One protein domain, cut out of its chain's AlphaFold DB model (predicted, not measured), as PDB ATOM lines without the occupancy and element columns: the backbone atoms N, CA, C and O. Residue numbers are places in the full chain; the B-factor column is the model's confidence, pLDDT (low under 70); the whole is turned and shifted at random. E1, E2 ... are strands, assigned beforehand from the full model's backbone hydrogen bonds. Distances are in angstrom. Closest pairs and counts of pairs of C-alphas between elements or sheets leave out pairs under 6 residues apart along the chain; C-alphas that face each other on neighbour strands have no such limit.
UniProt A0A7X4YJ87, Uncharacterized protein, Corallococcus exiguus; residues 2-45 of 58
ATOM      1  N   ALA A   2       2.559 -16.077  56.245       63.19
ATOM      2  CA  ALA A   2       2.065 -14.768  55.841       63.19
ATOM      3  C   ALA A   2       1.506 -14.853  54.407       63.19
ATOM      4  O   ALA A   2       1.918 -15.754  53.665       63.19
ATOM      5  N   PRO A   3       0.551 -13.988  54.028       63.56
ATOM      6  CA  PRO A   3       0.159 -13.865  52.632       63.56
ATOM      7  C   PRO A   3       1.363 -13.437  51.785       63.56
ATOM      8  O   PRO A   3       2.182 -12.646  52.267       63.56
ATOM      9  N   PRO A   4       1.498 -13.980  50.568       70.94
ATOM     10  CA  PRO A   4       2.626 -13.675  49.714       70.94
ATOM     11  C   PRO A   4       2.538 -12.231  49.223       70.94
ATOM     12  O   PRO A   4       1.457 -11.644  49.129       70.94
ATOM     13  N   THR A   5       3.692 -11.643  48.932       75.44
ATOM     14  CA  THR A   5       3.773 -10.304  48.332       75.44
ATOM     15  C   THR A   5       3.506 -10.322  46.827       75.44
ATOM     16  O   THR A   5       3.250  -9.266  46.256       75.44
ATOM     17  N   SER A   6       3.550 -11.505  46.213       76.56
ATOM     18  CA  SER A   6       3.364 -11.782  44.787       76.56
ATOM     19  C   SER A   6       2.396 -12.947  44.585       76.56
ATOM     20  O   SER A   6       2.149 -13.727  45.501       76.56
ATOM     21  N   CYS A   7       1.844 -13.075  43.377       76.38
ATOM     22  CA  CYS A   7       1.100 -14.272  42.963       76.38
ATOM     23  C   CYS A   7       1.902 -15.153  42.027       76.38
ATOM     24  O   CYS A   7       1.395 -15.583  40.987       76.38
ATOM     25  N   ASP A   8       3.157 -15.382  42.387       76.12
ATOM     26  CA  ASP A   8       4.074 -16.139  41.561       76.12
ATOM     27  C   ASP A   8       3.948 -17.635  41.903       76.12
ATOM     28  O   ASP A   8       4.285 -18.025  43.021       76.12
ATOM     29  N   PRO A   9       3.444 -18.491  40.998       68.00
ATOM     30  CA  PRO A   9       3.274 -19.915  41.281       68.00
ATOM     31  C   PRO A   9       4.604 -20.651  41.513       68.00
ATOM     32  O   PRO A   9       4.595 -21.703  42.153       68.00
ATOM     33  N   ASP A  10       5.731 -20.112  41.029       70.56
ATOM     34  CA  ASP A  10       7.063 -20.696  41.215       70.56
ATOM     35  C   ASP A  10       7.662 -20.335  42.582       70.56
ATOM     36  O   ASP A  10       8.362 -21.142  43.197       70.56
ATOM     37  N   THR A  11       7.364 -19.133  43.084       73.94
ATOM     38  CA  THR A  11       7.895 -18.647  44.371       73.94
ATOM     39  C   THR A  11       6.952 -18.974  45.531       73.94
ATOM     40  O   THR A  11       7.379 -19.410  46.603       73.94
ATOM     41  N   ASP A  12       5.651 -18.823  45.305       74.50
ATOM     42  CA  ASP A  12       4.590 -18.960  46.293       74.50
ATOM     43  C   ASP A  12       3.876 -20.306  46.121       74.50
ATOM     44  O   ASP A  12       2.678 -20.388  45.849       74.50
ATOM     45  N   VAL A  13       4.627 -21.397  46.306       74.62
ATOM     46  CA  VAL A  13       4.117 -22.771  46.161       74.62
ATOM     47  C   VAL A  13       2.884 -22.990  47.051       74.62
ATOM     48  O   VAL A  13       2.922 -22.819  48.273       74.62
ATOM     49  N   GLY A  14       1.772 -23.387  46.428       79.50
ATOM     50  CA  GLY A  14       0.471 -23.533  47.088       79.50
ATOM     51  C   GLY A  14      -0.386 -22.260  47.087       79.50
ATOM     52  O   GLY A  14      -1.476 -22.249  47.660       79.50
ATOM     53  N   TRP A  15       0.058 -21.195  46.433       84.31
ATOM     54  CA  TRP A  15      -0.758 -20.035  46.105       84.31
ATOM     55  C   TRP A  15      -0.995 -19.968  44.611       84.31
ATOM     56  O   TRP A  15      -0.203 -20.437  43.797       84.31
ATOM     57  N   CYS A  16      -2.138 -19.411  44.252       82.19
ATOM     58  CA  CYS A  16      -2.553 -19.293  42.875       82.19
ATOM     59  C   CYS A  16      -3.212 -17.941  42.652       82.19
ATOM     60  O   CYS A  16      -3.930 -17.419  43.512       82.19
ATOM     61  N   ARG A  17      -2.966 -17.389  41.465       85.69
ATOM     62  CA  ARG A  17      -3.594 -16.155  41.021       85.69
ATOM     63  C   ARG A  17      -4.999 -16.450  40.524       85.69
ATOM     64  O   ARG A  17      -5.192 -17.297  39.655       85.69
ATOM     65  N   ILE A  18      -5.966 -15.706  41.032       85.44
ATOM     66  CA  ILE A  18      -7.347 -15.743  40.570       85.44
ATOM     67  C   ILE A  18      -7.757 -14.373  40.010       85.44
ATOM     68  O   ILE A  18      -7.176 -13.348  40.370       85.44
ATOM     69  N   PRO A  19      -8.744 -14.325  39.102       83.06
ATOM     70  CA  PRO A  19      -9.209 -13.063  38.528       83.06
ATOM     71  C   PRO A  19     -10.086 -12.246  39.491       83.06
ATOM     72  O   PRO A  19     -10.279 -11.051  39.277       83.06
ATOM     73  N   THR A  20     -10.635 -12.871  40.534       86.56
ATOM     74  CA  THR A  20     -11.600 -12.274  41.469       86.56
ATOM     75  C   THR A  20     -11.025 -12.162  42.877       86.56
ATOM     76  O   THR A  20     -10.084 -12.854  43.229       86.56
ATOM     77  N   ASP A  21     -11.629 -11.336  43.729       89.62
ATOM     78  CA  ASP A  21     -11.260 -11.201  45.147       89.62
ATOM     79  C   ASP A  21     -11.683 -12.405  46.005       89.62
ATOM     80  O   ASP A  21     -11.340 -12.496  47.183       89.62
ATOM     81  N   ARG A  22     -12.469 -13.324  45.437       88.69
ATOM     82  CA  ARG A  22     -13.028 -14.478  46.140       88.69
ATOM     83  C   ARG A  22     -13.303 -15.649  45.207       88.69
ATOM     84  O   ARG A  22     -13.599 -15.456  44.028       88.69
ATOM     85  N   VAL A  23     -13.326 -16.849  45.767       87.56
ATOM     86  CA  VAL A  23     -13.718 -18.095  45.090       87.56
ATOM     87  C   VAL A  23     -14.826 -18.785  45.858       87.56
ATOM     88  O   VAL A  23     -14.862 -18.747  47.087       87.56
ATOM     89  N   ARG A  24     -15.739 -19.418  45.126       88.12
ATOM     90  CA  ARG A  24     -16.838 -20.188  45.703       88.12
ATOM     91  C   ARG A  24     -16.434 -21.656  45.817       88.12
ATOM     92  O   ARG A  24     -16.184 -22.295  44.801       88.12
ATOM     93  N   CYS A  25     -16.404 -22.182  47.035       88.12
ATOM     94  CA  CYS A  25     -16.165 -23.599  47.306       88.12
ATOM     95  C   CYS A  25     -17.427 -24.446  47.058       88.12
ATOM     96  O   CYS A  25     -18.533 -23.907  46.942       88.12
ATOM     97  N   ALA A  26     -17.291 -25.778  47.009       85.81
ATOM     98  CA  ALA A  26     -18.403 -26.690  46.722       85.81
ATOM     99  C   ALA A  26     -19.526 -26.639  47.767       85.81
ATOM    100  O   ALA A  26     -20.695 -26.786  47.417       85.81
ATOM    101  N   ASN A  27     -19.209 -26.360  49.034       87.25
ATOM    102  CA  ASN A  27     -20.222 -26.143  50.069       87.25
ATOM    103  C   ASN A  27     -20.937 -24.778  49.969       87.25
ATOM    104  O   ASN A  27     -21.766 -24.456  50.817       87.25
ATOM    105  N   GLY A  28     -20.609 -23.960  48.963       87.50
ATOM    106  CA  GLY A  28     -21.178 -22.633  48.749       87.50
ATOM    107  C   GLY A  28     -20.505 -21.507  49.536       87.50
ATOM    108  O   GLY A  28     -20.904 -20.356  49.362       87.50
ATOM    109  N   PHE A  29     -19.494 -21.805  50.357       89.25
ATOM    110  CA  PHE A  29     -18.740 -20.800  51.099       89.25
ATOM    111  C   PHE A  29     -17.799 -20.032  50.170       89.25
ATOM    112  O   PHE A  29     -17.219 -20.603  49.245       89.25
ATOM    113  N   TYR A  30     -17.633 -18.736  50.427       88.88
ATOM    114  CA  TYR A  30     -16.685 -17.912  49.688       88.88
ATOM    115  C   TYR A  30     -15.383 -17.790  50.471       88.88
ATOM    116  O   TYR A  30     -15.384 -17.363  51.624       88.88
ATOM    117  N   MET A  31     -14.277 -18.161  49.836       88.00
ATOM    118  CA  MET A  31     -12.931 -17.916  50.341       88.00
ATOM    119  C   MET A  31     -12.379 -16.656  49.696       88.00
ATOM    120  O   MET A  31     -12.490 -16.485  48.483       88.00
ATOM    121  N   TYR A  32     -11.795 -15.783  50.507       88.12
ATOM    122  CA  TYR A  32     -11.258 -14.505  50.056       88.12
ATOM    123  C   TYR A  32      -9.787 -14.637  49.678       88.12
ATOM    124  O   TYR A  32      -9.014 -15.323  50.349       88.12
ATOM    125  N   ALA A  33      -9.422 -13.964  48.598       88.25
ATOM    126  CA  ALA A  33      -8.057 -13.826  48.140       88.25
ATOM    127  C   ALA A  33      -7.394 -12.585  48.740       88.25
ATOM    128  O   ALA A  33      -8.042 -11.633  49.176       88.25
ATOM    129  N   TYR A  34      -6.072 -12.596  48.730       87.38
ATOM    130  CA  TYR A  34      -5.221 -11.494  49.130       87.38
ATOM    131  C   TYR A  34      -4.936 -10.607  47.928       87.38
ATOM    132  O   TYR A  34      -4.592 -11.095  46.854       87.38
ATOM    133  N   SER A  35      -5.078  -9.300  48.123       87.50
ATOM    134  CA  SER A  35      -4.686  -8.318  47.119       87.50
ATOM    135  C   SER A  35      -3.168  -8.195  47.100       87.50
ATOM    136  O   SER A  35      -2.559  -7.887  48.124       87.50
ATOM    137  N   THR A  36      -2.573  -8.426  45.940       83.50
ATOM    138  CA  THR A  36      -1.150  -8.223  45.657       83.50
ATOM    139  C   THR A  36      -1.013  -7.292  44.446       83.50
ATOM    140  O   THR A  36      -1.982  -7.129  43.697       83.50
ATOM    141  N   PRO A  37       0.163  -6.686  44.206       84.25
ATOM    142  CA  PRO A  37       0.398  -5.862  43.017       84.25
ATOM    143  C   PRO A  37       0.140  -6.610  41.699       84.25
ATOM    144  O   PRO A  37      -0.291  -6.001  40.721       84.25
ATOM    145  N   ASP A  38       0.347  -7.929  41.688       81.69
ATOM    146  CA  ASP A  38       0.107  -8.780  40.522       81.69
ATOM    147  C   ASP A  38      -1.378  -9.133  40.351       81.69
ATOM    148  O   ASP A  38      -1.826  -9.455  39.253       81.69
ATOM    149  N   GLY A  39      -2.180  -9.071  41.411       86.62
ATOM    150  CA  GLY A  39      -3.608  -9.378  41.386       86.62
ATOM    151  C   GLY A  39      -4.077 -10.092  42.648       86.62
ATOM    152  O   GLY A  39      -3.542  -9.887  43.734       86.62
ATOM    153  N   TRP A  40      -5.098 -10.936  42.514       89.19
ATOM    154  CA  TRP A  40      -5.685 -11.637  43.651       89.19
ATOM    155  C   TRP A  40      -5.055 -13.011  43.847       89.19
ATOM    156  O   TRP A  40      -5.069 -13.848  42.948       89.19
ATOM    157  N   CYS A  41      -4.532 -13.240  45.044       87.94
ATOM    158  CA  CYS A  41      -3.833 -14.452  45.440       87.94
ATOM    159  C   CYS A  41      -4.630 -15.273  46.426       87.94
ATOM    160  O   CYS A  41      -5.017 -14.786  47.485       87.94
ATOM    161  N   ILE A  42      -4.791 -16.554  46.160       87.56
ATOM    162  CA  ILE A  42      -5.461 -17.448  47.091       87.56
ATOM    163  C   ILE A  42      -4.729 -18.765  47.189       87.56
ATOM    164  O   ILE A  42      -4.071 -19.205  46.251       87.56
ATOM    165  N   ARG A  43      -4.848 -19.411  48.341       85.31
ATOM    166  CA  ARG A  43      -4.304 -20.747  48.500       85.31
ATOM    167  C   ARG A  43      -5.032 -21.747  47.616       85.31
ATOM    168  O   ARG A  43      -6.264 -21.766  47.589       85.31
ATOM    169  N   TYR A  44      -4.273 -22.644  46.998       84.56
ATOM    170  CA  TYR A  44      -4.821 -23.761  46.228       84.56
ATOM    171  C   TYR A  44      -5.784 -24.611  47.077       84.56
ATOM    172  O   TYR A  44      -6.815 -25.074  46.593       84.56
ATOM    173  N   ASP A  45      -5.496 -24.755  48.374       85.00
ATOM    174  CA  ASP A  45      -6.264 -25.528  49.344       85.00
ATOM    175  C   ASP A  45      -7.271 -24.698  50.148       85.00
ATOM    176  O   ASP A  45      -7.845 -25.211  51.108       85.00
TER     177      ASP A  45
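Overview. This is residues 2 to 45 of the 58 residues of an uncharacterized protein of Corallococcus exiguus (UniProt A0A7X4YJ87). A small antiparallel sheet, in the order E1, E5, E4, is the body; the hairpin of E2 and E3 makes one end of the long axis, and residues 2 to 14 loop at the other. The printed part has 44 residues, no named helix and five strands, E1 to E5 along the chain; 18 residues, under half, are in them, and the class is all strand. The whole is compact, with a radius of gyration of the C-alphas of 10.1 A, and spans 30 by 17 by 17 A.

Along the chain. E5, residues 39 to 43, 13.4 A long, ends at C-alpha 43, (-4.304, -20.747, 48.500). E1, residues 15 to 18, begins at C-alpha 15, (-0.758, -20.035, 46.105). E4 is residues 34 to 36, E2 22 to 24, E3 30 to 32.

Arrangement. Within hydrogen-bond range are N 16 and O 42 of E1 and E5, 2.8 A; N 34 and O 41 of hairpin E4 and E5, 2.7 A; and N 23 and O 31 of hairpin E2 and E3, 2.9 A. E3 runs on into E4 at 37 degrees.

Size, cuts and confidence. The printed part has no cut. Residues 2 to 3 and 9 are under pLDDT 70.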